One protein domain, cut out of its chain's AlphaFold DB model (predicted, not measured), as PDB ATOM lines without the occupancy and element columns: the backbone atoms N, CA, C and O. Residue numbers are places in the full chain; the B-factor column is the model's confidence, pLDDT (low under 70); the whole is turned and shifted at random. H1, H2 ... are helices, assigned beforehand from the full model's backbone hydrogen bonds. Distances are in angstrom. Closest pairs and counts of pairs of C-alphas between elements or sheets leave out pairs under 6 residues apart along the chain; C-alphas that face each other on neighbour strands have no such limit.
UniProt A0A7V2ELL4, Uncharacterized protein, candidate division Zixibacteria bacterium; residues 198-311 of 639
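Overview. This is residues 198 to 311 of the 639 residues of an uncharacterized protein of candidate division Zixibacteria bacterium (UniProt A0A7V2ELL4). Two groups of helices stand apart with loops between them, among them residues 260 to 273: in one H1 crosses H2 beside short H3, in the other long H6 lies side by side with H4, near H5, and makes one end of the long axis, while the loop of residues 220 to 235 reaches to the other end. The printed part has 114 residues, all helix by class, with 54 in six named helices, H1 to H6, and no named strand. It is compact, radius of gyration of the C-alphas 14.0 A, spanning 43 by 28 by 19 A.

Along the chain. H1, residues 209 to 219, 15.4 A long, begins at C-alpha (34.290, -33.911, 31.063). H2 is 236 to 243, H3 256 to 259, H4 274 to 281, H5 283 to 287. H6, 292 to 309, 25.5 A, ends at (59.027, -27.295, 36.500).

Arrangement. H1 touches H2, C-alphas of Tyr 212 and Ile 242 closest at 6.4 A, only just about perpendicular at 71 degrees. H2 and H3 only just touch, with 3 pairs within 8 A, closest C-alphas Ala 243 and Leu 259, 5.8 A. H4 touches H6 residues 298 to 306 alone, C-alphas of Ile 281 and Gln 299 closest at 4.8 A, a shallow tilt of 29 degrees, opposite ways. Every O i to N i+4 pair is within hydrogen-bond range in H1, H2, H4, H5 and H6; H3 is too short for one.

Size, cuts and confidence. The printed part has no cut; links H1 to H2, H2 to H3 and H3 to H4 are long. Residues 252 to 253, 255 and 287 to 294 have pLDDT under 70.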
ATOM      1  N   GLU A 198      54.816 -34.466  34.329       96.81
ATOM      2  CA  GLU A 198      54.960 -35.467  33.273       96.81
ATOM      3  C   GLU A 198      55.316 -34.822  31.922       96.81
ATOM      4  O   GLU A 198      54.920 -33.697  31.625       96.81
ATOM      5  N   THR A 199      56.037 -35.559  31.076       95.50
ATOM      6  CA  THR A 199      56.538 -35.101  29.763       95.50
ATOM      7  C   THR A 199      55.824 -35.782  28.586       95.50
ATOM      8  O   THR A 199      56.320 -35.812  27.461       95.50
ATOM      9  N   THR A 200      54.651 -36.379  28.832       90.88
ATOM     10  CA  THR A 200      53.915 -37.131  27.804       90.88
ATOM     11  C   THR A 200      53.264 -36.203  26.770       90.88
ATOM     12  O   THR A 200      53.102 -35.006  27.011       90.88
ATOM     13  N   SER A 201      52.871 -36.743  25.609       89.06
ATOM     14  CA  SER A 201      52.182 -35.969  24.564       89.06
ATOM     15  C   SER A 201      50.963 -35.226  25.115       89.06
ATOM     16  O   SER A 201      50.172 -35.793  25.867       89.06
ATOM     17  N   TRP A 202      50.752 -33.986  24.666       83.62
ATOM     18  CA  TRP A 202      49.578 -33.193  25.043       83.62
ATOM     19  C   TRP A 202      48.254 -33.883  24.686       83.62
ATOM     20  O   TRP A 202      47.253 -33.628  25.344       83.62
ATOM     21  N   ALA A 203      48.253 -34.775  23.687       85.06
ATOM     22  CA  ALA A 203      47.085 -35.565  23.298       85.06
ATOM     23  C   ALA A 203      46.613 -36.534  24.403       85.06
ATOM     24  O   ALA A 203      45.460 -36.954  24.396       85.06
ATOM     25  N   ASN A 204      47.476 -36.853  25.377       83.31
ATOM     26  CA  ASN A 204      47.111 -37.625  26.566       83.31
ATOM     27  C   ASN A 204      46.373 -36.768  27.612       83.31
ATOM     28  O   ASN A 204      45.706 -37.305  28.495       83.31
ATOM     29  N   VAL A 205      46.466 -35.436  27.516       89.56
ATOM     30  CA  VAL A 205      45.672 -34.503  28.320       89.56
ATOM     31  C   VAL A 205      44.336 -34.283  27.618       89.56
ATOM     32  O   VAL A 205      44.156 -33.352  26.833       89.56
ATOM     33  N   THR A 206      43.406 -35.189  27.910       89.25
ATOM     34  CA  THR A 206      42.022 -35.151  27.422       89.25
ATOM     35  C   THR A 206      41.317 -33.821  27.721       89.25
ATOM     36  O   THR A 206      41.641 -33.117  28.682       89.25
ATOM     37  N   THR A 207      40.323 -33.502  26.892       85.75
ATOM     38  CA  THR A 207      39.383 -32.382  27.045       85.75
ATOM     39  C   THR A 207      37.974 -32.841  27.438       85.75
ATOM     40  O   THR A 207      37.078 -32.012  27.490       85.75
ATOM     41  N   SER A 208      37.748 -34.140  27.676       92.75
ATOM     42  CA  SER A 208      36.406 -34.680  27.951       92.75
ATOM     43  C   SER A 208      36.028 -34.581  29.428       92.75
ATOM     44  O   SER A 208      36.774 -35.045  30.295       92.75
ATOM     45  N   PHE A 209      34.837 -34.051  29.715       92.62
ATOM     46  CA  PHE A 209      34.290 -33.911  31.063       92.62
ATOM     47  C   PHE A 209      34.185 -35.249  31.791       92.62
ATOM     48  O   PHE A 209      34.561 -35.314  32.958       92.62
ATOM     49  N   SER A 210      33.768 -36.326  31.115       95.38
ATOM     50  CA  SER A 210      33.653 -37.655  31.736       95.38
ATOM     51  C   SER A 210      34.982 -38.124  32.341       95.38
ATOM     52  O   SER A 210      35.027 -38.539  33.495       95.38
ATOM     53  N   ALA A 211      36.097 -37.946  31.628       95.50
ATOM     54  CA  ALA A 211      37.417 -38.344  32.109       95.50
ATOM     55  C   ALA A 211      37.887 -37.536  33.336       95.50
ATOM     56  O   ALA A 211      38.545 -38.093  34.221       95.50
ATOM     57  N   TYR A 212      37.539 -36.246  33.413       96.88
ATOM     58  CA  TYR A 212      37.803 -35.416  34.592       96.88
ATOM     59  C   TYR A 212      36.862 -35.734  35.760       96.88
ATOM     60  O   TYR A 212      37.324 -35.864  36.890       96.88
ATOM     61  N   ARG A 213      35.564 -35.909  35.498       96.81
ATOM     62  CA  ARG A 213      34.547 -36.337  36.467       96.81
ATOM     63  C   ARG A 213      34.935 -37.653  37.132       96.81
ATOM     64  O   ARG A 213      34.952 -37.753  38.355       96.81
ATOM     65  N   ASP A 214      35.328 -38.640  36.337       96.12
ATOM     66  CA  ASP A 214      35.721 -39.949  36.850       96.12
ATOM     67  C   ASP A 214      37.031 -39.858  37.658       96.12
ATOM     68  O   ASP A 214      37.224 -40.601  38.617       96.12
ATOM     69  N   ALA A 215      37.932 -38.928  37.317       95.56
ATOM     70  CA  ALA A 215      39.138 -38.644  38.101       95.56
ATOM     71  C   ALA A 215      38.850 -37.936  39.433       95.56
ATOM     72  O   ALA A 215      39.460 -38.280  40.451       95.56
ATOM     73  N   TYR A 216      37.909 -36.991  39.443       95.88
ATOM     74  CA  TYR A 216      37.418 -36.352  40.659       95.88
ATOM     75  C   TYR A 216      36.842 -37.404  41.609       95.88
ATOM     76  O   TYR A 216      37.336 -37.553  42.723       95.88
ATOM     77  N   TYR A 217      35.898 -38.228  41.147       95.19
ATOM     78  CA  TYR A 217      35.280 -39.251  41.991       95.19
ATOM     79  C   TYR A 217      36.266 -40.329  42.465       95.19
ATOM     80  O   TYR A 217      36.211 -40.719  43.629       95.19
ATOM     81  N   ARG A 218      37.256 -40.732  41.648       92.81
ATOM     82  CA  ARG A 218      38.365 -41.601  42.107       92.81
ATOM     83  C   ARG A 218      39.194 -41.005  43.253       92.81
ATOM     84  O   ARG A 218      39.845 -41.763  43.963       92.81
ATOM     85  N   SER A 219      39.207 -39.681  43.416       87.44
ATOM     86  CA  SER A 219      39.980 -38.977  44.452       87.44
ATOM     87  C   SER A 219      39.134 -38.400  45.599       87.44
ATOM     88  O   SER A 219      39.707 -37.985  46.601       87.44
ATOM     89  N   HIS A 220      37.797 -38.414  45.492       90.62
ATOM     90  CA  HIS A 220      36.868 -37.767  46.434       90.62
ATOM     91  C   HIS A 220      35.767 -38.719  46.943       90.62
ATOM     92  O   HIS A 220      34.619 -38.321  47.104       90.62
ATOM     93  N   GLY A 221      36.111 -39.985  47.207       87.25
ATOM     94  CA  GLY A 221      35.220 -40.935  47.896       87.25
ATOM     95  C   GLY A 221      34.286 -41.769  47.010       87.25
ATOM     96  O   GLY A 221      33.488 -42.534  47.543       87.25
ATOM     97  N   GLY A 222      34.418 -41.692  45.684       86.94
ATOM     98  CA  GLY A 222      33.589 -42.429  44.726       86.94
ATOM     99  C   GLY A 222      32.493 -41.574  44.073       86.94
ATOM    100  O   GLY A 222      32.337 -40.399  44.406       86.94
ATOM    101  N   PRO A 223      31.786 -42.127  43.072       90.38
ATOM    102  CA  PRO A 223      30.666 -41.451  42.425       90.38
ATOM    103  C   PRO A 223      29.420 -41.413  43.333       90.38
ATOM    104  O   PRO A 223      29.223 -42.346  44.111       90.38
ATOM    105  N   PRO A 224      28.558 -40.385  43.212       88.06
ATOM    106  CA  PRO A 224      27.197 -40.415  43.749       88.06
ATOM    107  C   PRO A 224      26.326 -41.429  42.987       88.06
ATOM    108  O   PRO A 224      26.696 -41.867  41.895       88.06
ATOM    109  N   ASP A 225      25.145 -41.739  43.532       88.38
ATOM    110  CA  ASP A 225      24.167 -42.645  42.906       88.38
ATOM    111  C   ASP A 225      23.774 -42.188  41.487       88.38
ATOM    112  O   ASP A 225      23.724 -42.994  40.556       88.38
ATOM    113  N   GLU A 226      23.571 -40.879  41.297       89.69
ATOM    114  CA  GLU A 226      23.339 -40.258  39.989       89.69
ATOM    115  C   GLU A 226      24.592 -39.516  39.505       89.69
ATOM    116  O   GLU A 226      24.918 -38.412  39.948       89.69
ATOM    117  N   VAL A 227      25.320 -40.134  38.574       92.62
ATOM    118  CA  VAL A 227      26.554 -39.568  38.014       92.62
ATOM    119  C   VAL A 227      26.222 -38.547  36.916       92.62
ATOM    120  O   VAL A 227      25.669 -38.942  35.885       92.62
ATOM    121  N   PRO A 228      26.613 -37.261  37.049       90.31
ATOM    122  CA  PRO A 228      26.285 -36.238  36.061       90.31
ATOM    123  C   PRO A 228      26.899 -36.576  34.698       90.31
ATOM    124  O   PRO A 228      28.088 -36.900  34.586       90.31
ATOM    125  N   SER A 229      26.076 -36.525  33.649       88.00
ATOM    126  CA  SER A 229      26.484 -36.871  32.280       88.00
ATOM    127  C   SER A 229      26.912 -35.653  31.455       88.00
ATOM    128  O   SER A 229      27.795 -35.784  30.606       88.00
ATOM    129  N   ARG A 230      26.355 -34.470  31.748       81.38
ATOM    130  CA  ARG A 230      26.694 -33.182  31.123       81.38
ATOM    131  C   ARG A 230      27.331 -32.245  32.150       81.38
ATOM    132  O   ARG A 230      27.209 -32.447  33.355       81.38
ATOM    133  N   VAL A 231      27.984 -31.190  31.662       74.19
ATOM    134  CA  VAL A 231      28.629 -30.177  32.514       74.19
ATOM    135  C   VAL A 231      27.608 -29.323  33.266       74.19
ATOM    136  O   VAL A 231      27.765 -29.122  34.462       74.19
ATOM    137  N   GLN A 232      26.545 -28.866  32.606       76.44
ATOM    138  CA  GLN A 232      25.441 -28.131  33.242       76.44
ATOM    139  C   GLN A 232      24.828 -28.860  34.463       76.44
ATOM    140  O   GLN A 232      24.484 -28.214  35.444       76.44
ATOM    141  N   ASP A 233      24.769 -30.199  34.439       85.88
ATOM    142  CA  ASP A 233      24.199 -31.025  35.518       85.88
ATOM    143  C   ASP A 233      25.220 -31.306  36.648       85.88
ATOM    144  O   ASP A 233      24.926 -32.005  37.616       85.88
ATOM    145  N   ALA A 234      26.464 -30.833  36.509       85.44
ATOM    146  CA  ALA A 234      27.557 -31.150  37.419       85.44
ATOM    147  C   ALA A 234      27.587 -30.204  38.637       85.44
ATOM    148  O   ALA A 234      27.560 -28.981  38.468       85.44
ATOM    149  N   PRO A 235      27.752 -30.729  39.867       85.19
ATOM    150  CA  PRO A 235      27.785 -29.900  41.067       85.19
ATOM    151  C   PRO A 235      29.021 -28.987  41.081       85.19
ATOM    152  O   PRO A 235      30.111 -29.379  40.651       85.19
ATOM    153  N   ALA A 236      28.875 -27.776  41.626       75.19
ATOM    154  CA  ALA A 236      29.927 -26.754  41.612       75.19
ATOM    155  C   ALA A 236      31.304 -27.219  42.149       75.19
ATOM    156  O   ALA A 236      32.304 -26.875  41.520       75.19
ATOM    157  N   PRO A 237      31.425 -28.046  43.215       88.06
ATOM    158  CA  PRO A 237      32.718 -28.589  43.649       88.06
ATOM    159  C   PRO A 237      33.447 -29.392  42.563       88.06
ATOM    160  O   PRO A 237      34.656 -29.234  42.390       88.06
ATOM    161  N   LEU A 238      32.712 -30.192  41.780       93.94
ATOM    162  CA  LEU A 238      33.269 -30.914  40.638       93.94
ATOM    163  C   LEU A 238      33.730 -29.922  39.563       93.94
ATOM    164  O   LEU A 238      34.890 -29.972  39.159       93.94
ATOM    165  N   LYS A 239      32.872 -28.984  39.134       91.12
ATOM    166  CA  LYS A 239      33.238 -27.998  38.100       91.12
ATOM    167  C   LYS A 239      34.460 -27.160  38.512       91.12
ATOM    168  O   LYS A 239      35.428 -27.061  37.760       91.12
ATOM    169  N   ASN A 240      34.493 -26.662  39.745       86.25
ATOM    170  CA  ASN A 240      35.626 -25.915  40.300       86.25
ATOM    171  C   ASN A 240      36.919 -26.749  40.339       86.25
ATOM    172  O   ASN A 240      37.991 -26.254  39.974       86.25
ATOM    173  N   TRP A 241      36.837 -28.033  40.711       95.81
ATOM    174  CA  TRP A 241      37.991 -28.932  40.666       95.81
ATOM    175  C   TRP A 241      38.507 -29.129  39.236       95.81
ATOM    176  O   TRP A 241      39.719 -29.063  39.027       95.81
ATOM    177  N   ILE A 242      37.621 -29.304  38.249       96.31
ATOM    178  CA  ILE A 242      38.001 -29.432  36.833       96.31
ATOM    179  C   ILE A 242      38.667 -28.149  36.333       96.31
ATOM    180  O   ILE A 242      39.777 -28.202  35.797       96.31
ATOM    181  N   ALA A 243      38.058 -26.987  36.584       90.88
ATOM    182  CA  ALA A 243      38.625 -25.693  36.221       90.88
ATOM    183  C   ALA A 243      40.037 -25.507  36.818       90.88
ATOM    184  O   ALA A 243      40.942 -25.026  36.129       90.88
ATOM    185  N   SER A 244      40.287 -25.987  38.048       94.31
ATOM    186  CA  SER A 244      41.617 -25.965  38.686       94.31
ATOM    187  C   SER A 244      42.715 -26.723  37.916       94.31
ATOM    188  O   SER A 244      43.896 -26.492  38.165       94.31
ATOM    189  N   LYS A 245      42.369 -27.616  36.977       97.56
ATOM    190  CA  LYS A 245      43.316 -28.401  36.150       97.56
ATOM    191  C   LYS A 245      43.700 -27.705  34.835       97.56
ATOM    192  O   LYS A 245      44.474 -28.235  34.031       97.56
ATOM    193  N   THR A 246      43.168 -26.505  34.624       95.44
ATOM    194  CA  THR A 246      43.227 -25.753  33.368       95.44
ATOM    195  C   THR A 246      43.767 -24.343  33.598       95.44
ATOM    196  O   THR A 246      43.781 -23.847  34.728       95.44
ATOM    197  N   LEU A 247      44.206 -23.679  32.527       93.94
ATOM    198  CA  LEU A 247      44.686 -22.299  32.610       93.94
ATOM    199  C   LEU A 247      43.555 -21.266  32.535       93.94
ATOM    200  O   LEU A 247      43.604 -20.291  33.281       93.94
ATOM    201  N   LEU A 248      42.556 -21.466  31.667       86.50
ATOM    202  CA  LEU A 248      41.494 -20.481  31.397       86.50
ATOM    203  C   LEU A 248      40.067 -21.013  31.596       86.50
ATOM    204  O   LEU A 248      39.131 -20.240  31.411       86.50
ATOM    205  N   GLY A 249      39.887 -22.291  31.945       84.38
ATOM    206  CA  GLY A 249      38.552 -22.875  32.090       84.38
ATOM    207  C   GLY A 249      37.758 -22.254  33.240       84.38
ATOM    208  O   GLY A 249      38.364 -21.705  34.161       84.38
ATOM    209  N   GLU A 250      36.431 -22.329  33.241       77.75
ATOM    210  CA  GLU A 250      35.605 -21.671  34.258       77.75
ATOM    211  C   GLU A 250      34.709 -22.629  35.047       77.75
ATOM    212  O   GLU A 250      34.046 -23.491  34.480       77.75
ATOM    213  N   GLY A 251      34.686 -22.478  36.374       77.31
ATOM    214  CA  GLY A 251      33.941 -23.357  37.282       77.31
ATOM    215  C   GLY A 251      32.424 -23.156  37.230       77.31
ATOM    216  O   GLY A 251      31.668 -24.080  37.520       77.31
ATOM    217  N   SER A 252      31.970 -21.982  36.790       69.50
ATOM    218  CA  SER A 252      30.560 -21.693  36.502       69.50
ATOM    219  C   SER A 252      30.129 -22.067  35.077       69.50
ATOM    220  O   SER A 252      28.982 -21.826  34.722       69.50
ATOM    221  N   ALA A 253      31.006 -22.642  34.244       69.62
ATOM    222  CA  ALA A 253      30.645 -23.019  32.878       69.62
ATOM    223  C   ALA A 253      29.651 -24.192  32.831       69.62
ATOM    224  O   ALA A 253      29.681 -25.084  33.681       69.62
ATOM    225  N   ASP A 254      28.826 -24.225  31.784       70.62
ATOM    226  CA  ASP A 254      27.792 -25.251  31.565       70.62
ATOM    227  C   ASP A 254      28.100 -26.185  30.381       70.62
ATOM    228  O   ASP A 254      27.378 -27.148  30.118       70.62
ATOM    229  N   ASN A 255      29.234 -25.957  29.708       69.12
ATOM    230  CA  ASN A 255      29.740 -26.759  28.595       69.12
ATOM    231  C   ASN A 255      31.203 -27.205  28.817       69.12
ATOM    232  O   ASN A 255      31.957 -26.573  29.559       69.12
ATOM    233  N   GLU A 256      31.622 -28.298  28.162       80.94
ATOM    234  CA  GLU A 256      32.975 -28.870  28.327       80.94
ATOM    235  C   GLU A 256      34.095 -27.912  27.899       80.94
ATOM    236  O   GLU A 256      35.144 -27.870  28.539       80.94
ATOM    237  N   ARG A 257      33.892 -27.154  26.814       75.94
ATOM    238  CA  ARG A 257      34.926 -26.308  26.199       75.94
ATOM    239  C   ARG A 257      35.344 -25.178  27.132       75.94
ATOM    240  O   ARG A 257      36.541 -24.952  27.305       75.94
ATOM    241  N   ASP A 258      34.368 -24.504  27.728       74.69
ATOM    242  CA  ASP A 258      34.603 -23.374  28.620       74.69
ATOM    243  C   ASP A 258      35.007 -23.845  30.019       74.69
ATOM    244  O   ASP A 258      35.845 -23.207  30.645       74.69
ATOM    245  N   LEU A 259      34.524 -25.001  30.490       83.12
ATOM    246  CA  LEU A 259      34.997 -25.610  31.740       83.12
ATOM    247  C   LEU A 259      36.460 -26.083  31.642       83.12
ATOM    248  O   LEU A 259      37.235 -25.953  32.592       83.12
ATOM    249  N   ILE A 260      36.847 -26.641  30.490       89.94
ATOM    250  CA  ILE A 260      38.118 -27.348  30.271       89.94
ATOM    251  C   ILE A 260      39.035 -26.528  29.338       89.94
ATOM    252  O   ILE A 260      39.757 -27.066  28.499       89.94
ATOM    253  N   PHE A 261      39.030 -25.194  29.459       88.19
ATOM    254  CA  PHE A 261      39.779 -24.333  28.538       88.19
ATOM    255  C   PHE A 261      41.290 -24.305  28.836       88.19
ATOM    256  O   PHE A 261      41.744 -23.821  29.877       88.19
ATOM    257  N   PHE A 262      42.087 -24.790  27.877       93.50
ATOM    258  CA  PHE A 262      43.520 -25.089  28.026       93.50
ATOM    259  C   PHE A 262      43.813 -26.006  29.228       93.50
ATOM    260  O   PHE A 262      44.374 -25.557  30.237       93.50
ATOM    261  N   PRO A 263      43.493 -27.309  29.127       96.06
ATOM    262  CA  PRO A 263      43.897 -28.268  30.134       96.06
ATOM    263  C   PRO A 263      45.406 -28.498  30.039       96.06
ATOM    264  O   PRO A 263      45.970 -28.657  28.945       96.06
ATOM    265  N   VAL A 264      46.050 -28.488  31.203       97.50
ATOM    266  CA  VAL A 264      47.504 -28.657  31.355       97.50
ATOM    267  C   VAL A 264      47.873 -29.650  32.456       97.50
ATOM    268  O   VAL A 264      49.040 -30.006  32.572       97.50
ATOM    269  N   VAL A 265      46.899 -30.131  33.230       97.69
ATOM    270  CA  VAL A 265      47.070 -31.217  34.200       97.69
ATOM    271  C   VAL A 265      46.302 -32.434  33.702       97.69
ATOM    272  O   VAL A 265      45.117 -32.341  33.393       97.69
ATOM    273  N   ASN A 266      46.972 -33.577  33.615       96.00
ATOM    274  CA  ASN A 266      46.376 -34.828  33.167       96.00
ATOM    275  C   ASN A 266      45.439 -35.387  34.265       96.00
ATOM    276  O   ASN A 266      45.917 -35.657  35.370       96.00
ATOM    277  N   PRO A 267      44.130 -35.597  34.012       94.88
ATOM    278  CA  PRO A 267      43.205 -36.099  35.033       94.88
ATOM    279  C   PRO A 267      43.470 -37.557  35.430       94.88
ATOM    280  O   PRO A 267      43.100 -37.971  36.525       94.88
ATOM    281  N   GLY A 268      44.122 -38.353  34.577       91.44
ATOM    282  CA  GLY A 268      44.486 -39.733  34.902       91.44
ATOM    283  C   GLY A 268      45.605 -39.834  35.942       91.44
ATOM    284  O   GLY A 268      45.584 -40.741  36.769       91.44
ATOM    285  N   THR A 269      46.564 -38.903  35.917       94.38
ATOM    286  CA  THR A 269      47.779 -38.940  36.755       94.38
ATOM    287  C   THR A 269      47.839 -37.838  37.818       94.38
ATOM    288  O   THR A 269      48.652 -37.923  38.735       94.38
ATOM    289  N   GLY A 270      47.027 -36.784  37.687       94.75
ATOM    290  CA  GLY A 270      47.088 -35.576  38.513       94.75
ATOM    291  C   GLY A 270      48.311 -34.688  38.247       94.75
ATOM    292  O   GLY A 270      48.573 -33.774  39.031       94.75
ATOM    293  N   LYS A 271      49.081 -34.946  37.181       97.69
ATOM    294  CA  LYS A 271      50.375 -34.295  36.912       97.69
ATOM    295  C   LYS A 271      50.279 -33.187  35.868       97.69
ATOM    296  O   LYS A 271      49.555 -33.306  34.882       97.69
ATOM    297  N   LEU A 272      51.048 -32.122  36.081       98.25
ATOM    298  CA  LEU A 272      51.281 -31.052  35.116       98.25
ATOM    299  C   LEU A 272      52.026 -31.618  33.902       98.25
ATOM    300  O   LEU A 272      53.058 -32.263  34.066       98.25
ATOM    301  N   ASN A 273      51.511 -31.384  32.701       98.06
ATOM    302  CA  ASN A 273      52.014 -31.977  31.469       98.06
ATOM    303  C   ASN A 273      52.785 -30.949  30.624       98.06
ATOM    304  O   ASN A 273      52.232 -29.932  30.194       98.06
ATOM    305  N   GLU A 274      54.062 -31.231  30.358       97.31
ATOM    306  CA  GLU A 274      54.959 -30.354  29.598       97.31
ATOM    307  C   GLU A 274      54.437 -30.076  28.182       97.31
ATOM    308  O   GLU A 274      54.360 -28.925  27.740       97.31
ATOM    309  N   GLY A 275      54.032 -31.135  27.473       94.94
ATOM    310  CA  GLY A 275      53.528 -31.046  26.107       94.94
ATOM    311  C   GLY A 275      52.295 -30.149  26.021       94.94
ATOM    312  O   GLY A 275      52.172 -29.352  25.092       94.94
ATOM    313  N   ALA A 276      51.400 -30.231  27.004       95.62
ATOM    314  CA  ALA A 276      50.187 -29.433  27.083       95.62
ATOM    315  C   ALA A 276      50.482 -27.945  27.312       95.62
ATOM    316  O   ALA A 276      49.819 -27.109  26.692       95.62
ATOM    317  N   LEU A 277      51.493 -27.615  28.125       97.12
ATOM    318  CA  LEU A 277      51.986 -26.244  28.305       97.12
ATOM    319  C   LEU A 277      52.637 -25.710  27.021       97.12
ATOM    320  O   LEU A 277      52.284 -24.623  26.562       97.12
ATOM    321  N   ARG A 278      53.520 -26.488  26.378       94.69
ATOM    322  CA  ARG A 278      54.137 -26.107  25.091       94.69
ATOM    323  C   ARG A 278      53.087 -25.925  23.992       94.69
ATOM    324  O   ARG A 278      53.183 -24.992  23.196       94.69
ATOM    325  N   ALA A 279      52.038 -26.745  23.991       91.81
ATOM    326  CA  ALA A 279      50.905 -26.607  23.082       91.81
ATOM    327  C   ALA A 279      50.074 -25.334  23.339       91.81
ATOM    328  O   ALA A 279      49.507 -24.805  22.388       91.81
ATOM    329  N   VAL A 280      50.007 -24.823  24.578       93.56
ATOM    330  CA  VAL A 280      49.394 -23.511  24.886       93.56
ATOM    331  C   VAL A 280      50.270 -22.351  24.416       93.56
ATOM    332  O   VAL A 280      49.731 -21.331  24.008       93.56
ATOM    333  N   ILE A 281      51.599 -22.480  24.425       92.19
ATOM    334  CA  ILE A 281      52.481 -21.453  23.844       92.19
ATOM    335  C   ILE A 281      52.329 -21.425  22.320       92.19
ATOM    336  O   ILE A 281      52.097 -20.363  21.748       92.19
ATOM    337  N   GLY A 282      52.448 -22.596  21.688       85.75
ATOM    338  CA  GLY A 282      52.329 -22.792  20.244       85.75
ATOM    339  C   GLY A 282      50.913 -23.165  19.801       85.75
ATOM    340  O   GLY A 282      49.961 -22.439  20.065       85.75
ATOM    341  N   GLY A 283      50.781 -24.298  19.101       80.56
ATOM    342  CA  GLY A 283      49.601 -24.692  18.311       80.56
ATOM    343  C   GLY A 283      48.228 -24.342  18.897       80.56
ATOM    344  O   GLY A 283      47.513 -23.542  18.296       80.56
ATOM    345  N   ARG A 284      47.866 -24.885  20.071       78.19
ATOM    346  CA  ARG A 284      46.547 -24.647  20.696       78.19
ATOM    347  C   ARG A 284      46.360 -23.181  21.094       78.19
ATOM    348  O   ARG A 284      45.268 -22.655  20.927       78.19
ATOM    349  N   GLY A 285      47.410 -22.517  21.581       73.38
ATOM    350  CA  GLY A 285      47.384 -21.080  21.873       73.38
ATOM    351  C   GLY A 285      47.163 -20.239  20.625       73.38
ATOM    352  O   GLY A 285      46.252 -19.414  20.570       73.38
ATOM    353  N   SER A 286      47.963 -20.486  19.589       73.00
ATOM    354  CA  SER A 286      47.868 -19.816  18.293       73.00
ATOM    355  C   SER A 286      46.490 -19.983  17.650       73.00
ATOM    356  O   SER A 286      45.969 -19.001  17.130       73.00
ATOM    357  N   GLN A 287      45.888 -21.172  17.752       69.75
ATOM    358  CA  GLN A 287      44.576 -21.517  17.187       69.75
ATOM    359  C   GLN A 287      43.370 -21.076  18.037       69.75
ATOM    360  O   GLN A 287      42.256 -21.051  17.521       69.75
ATOM    361  N   ALA A 288      43.546 -20.739  19.318       63.81
ATOM    362  CA  ALA A 288      42.433 -20.341  20.178       63.81
ATOM    363  C   ALA A 288      41.864 -18.961  19.790       63.81
ATOM    364  O   ALA A 288      42.597 -17.966  19.812       63.81
ATOM    365  N   GLN A 289      40.553 -18.903  19.505       68.00
ATOM    366  CA  GLN A 289      39.804 -17.647  19.361       68.00
ATOM    367  C   GLN A 289      39.359 -17.158  20.742       68.00
ATOM    368  O   GLN A 289      38.295 -17.516  21.243       68.00
ATOM    369  N   ILE A 290      40.226 -16.385  21.384       63.00
ATOM    370  CA  ILE A 290      39.991 -15.746  22.681       63.00
ATOM    371  C   ILE A 290      40.643 -14.355  22.661       63.00
ATOM    372  O   ILE A 290      41.561 -14.146  21.857       63.00
ATOM    373  N   PRO A 291      40.234 -13.416  23.536       60.19
ATOM    374  CA  PRO A 291      40.848 -12.093  23.612       60.19
ATOM    375  C   PRO A 291      42.377 -12.159  23.722       60.19
ATOM    376  O   PRO A 291      42.931 -13.008  24.427       60.19
ATOM    377  N   ALA A 292      43.075 -11.241  23.046       61.38
ATOM    378  CA  ALA A 292      44.538 -11.244  22.977       61.38
ATOM    379  C   ALA A 292      45.201 -11.185  24.368       61.38
ATOM    380  O   ALA A 292      46.215 -11.846  24.593       61.38
ATOM    381  N   ALA A 293      44.588 -10.469  25.319       59.53
ATOM    382  CA  ALA A 293      45.011 -10.428  26.718       59.53
ATOM    383  C   ALA A 293      44.916 -11.806  27.407       59.53
ATOM    384  O   ALA A 293      45.894 -12.258  28.004       59.53
ATOM    385  N   ALA A 294      43.796 -12.521  27.250       66.62
ATOM    386  CA  ALA A 294      43.599 -13.868  27.799       66.62
ATOM    387  C   ALA A 294      44.594 -14.880  27.207       66.62
ATOM    388  O   ALA A 294      45.215 -15.660  27.934       66.62
ATOM    389  N   LYS A 295      44.814 -14.810  25.889       79.00
ATOM    390  CA  LYS A 295      45.816 -15.607  25.169       79.00
ATOM    391  C   LYS A 295      47.230 -15.349  25.685       79.00
ATOM    392  O   LYS A 295      47.899 -16.298  26.093       79.00
ATOM    393  N   ARG A 296      47.654 -14.081  25.763       76.44
ATOM    394  CA  ARG A 296      48.975 -13.698  26.287       76.44
ATOM    395  C   ARG A 296      49.135 -14.108  27.755       76.44
ATOM    396  O   ARG A 296      50.177 -14.640  28.131       76.44
ATOM    397  N   SER A 297      48.093 -13.946  28.574       79.19
ATOM    398  CA  SER A 297      48.075 -14.382  29.977       79.19
ATOM    399  C   SER A 297      48.291 -15.897  30.101       79.19
ATOM    400  O   SER A 297      49.169 -16.335  30.851       79.19
ATOM    401  N   ALA A 298      47.593 -16.705  29.293       87.25
ATOM    402  CA  ALA A 298      47.779 -18.155  29.243       87.25
ATOM    403  C   ALA A 298      49.169 -18.569  28.739       87.25
ATOM    404  O   ALA A 298      49.809 -19.415  29.364       87.25
ATOM    405  N   GLN A 299      49.676 -17.947  27.671       92.06
ATOM    406  CA  GLN A 299      51.018 -18.213  27.140       92.06
ATOM    407  C   GLN A 299      52.109 -17.857  28.166       92.06
ATOM    408  O   GLN A 299      53.001 -18.664  28.425       92.06
ATOM    409  N   ASN A 300      52.006 -16.710  28.841       87.25
ATOM    410  CA  ASN A 300      52.953 -16.294  29.882       87.25
ATOM    411  C   ASN A 300      52.832 -17.103  31.178       87.25
ATOM    412  O   ASN A 300      53.825 -17.281  31.886       87.25
ATOM    413  N   LYS A 301      51.646 -17.618  31.518       92.31
ATOM    414  CA  LYS A 301      51.503 -18.604  32.598       92.31
ATOM    415  C   LYS A 301      52.159 -19.930  32.202       92.31
ATOM    416  O   LYS A 301      52.911 -20.478  33.001       92.31
ATOM    417  N   ALA A 302      51.951 -20.400  30.970       95.38
ATOM    418  CA  ALA A 302      52.548 -21.633  30.465       95.38
ATOM    419  C   ALA A 302      54.084 -21.570  30.423       95.38
ATOM    420  O   ALA A 302      54.732 -22.487  30.922       95.38
ATOM    421  N   ARG A 303      54.669 -20.465  29.933       92.62
ATOM    422  CA  ARG A 303      56.124 -20.202  29.968       92.62
ATOM    423  C   ARG A 303      56.679 -20.250  31.393       92.62
ATOM    424  O   ARG A 303      57.625 -20.978  31.658       92.62
ATOM    425  N   ARG A 304      56.040 -19.550  32.342       90.81
ATOM    426  CA  ARG A 304      56.455 -19.554  33.760       90.81
ATOM    427  C   ARG A 304      56.394 -20.941  34.405       90.81
ATOM    428  O   ARG A 304      57.262 -21.266  35.208       90.81
ATOM    429  N   LEU A 305      55.398 -21.754  34.057       94.00
ATOM    430  CA  LEU A 305      55.301 -23.143  34.519       94.00
ATOM    431  C   LEU A 305      56.380 -24.033  33.882       94.00
ATOM    432  O   LEU A 305      56.981 -24.838  34.585       94.00
ATOM    433  N   LEU A 306      56.670 -23.855  32.591       96.31
ATOM    434  CA  LEU A 306      57.739 -24.577  31.894       96.31
ATOM    435  C   LEU A 306      59.128 -24.250  32.456       96.31
ATOM    436  O   LEU A 306      59.897 -25.164  32.728       96.31
ATOM    437  N   ASN A 307      59.424 -22.980  32.727       92.38
ATOM    438  CA  ASN A 307      60.705 -22.589  33.323       92.38
ATOM    439  C   ASN A 307      60.863 -23.103  34.759       92.38
ATOM    440  O   ASN A 307      61.965 -23.434  35.163       92.38
ATOM    441  N   ARG A 308      59.773 -23.157  35.542       94.75
ATOM    442  CA  ARG A 308      59.815 -23.565  36.958       94.75
ATOM    443  C   ARG A 308      59.877 -25.081  37.168       94.75
ATOM    444  O   ARG A 308      60.395 -25.514  38.189       94.75
ATOM    445  N   TYR A 309      59.266 -25.862  36.279       95.31
ATOM    446  CA  TYR A 309      59.027 -27.295  36.500       95.31
ATOM    447  C   TYR A 309      59.637 -28.212  35.429       95.31
ATOM    448  O   TYR A 309      59.550 -29.431  35.571       95.31
ATOM    449  N   PHE A 310      60.209 -27.640  34.366       95.06
ATOM    450  CA  PHE A 310      60.765 -28.362  33.214       95.06
ATOM    451  C   PHE A 310      62.019 -27.678  32.628       95.06
ATOM    452  O   PHE A 310      62.360 -27.941  31.476       95.06
ATOM    453  N   ASP A 311      62.653 -26.768  33.382       91.94
ATOM    454  CA  ASP A 311      63.923 -26.093  33.055       91.94
ATOM    455  C   ASP A 311      64.006 -25.543  31.615       91.94
ATOM    456  O   ASP A 311      65.026 -25.616  30.937       91.94
TER     457      ASP A 311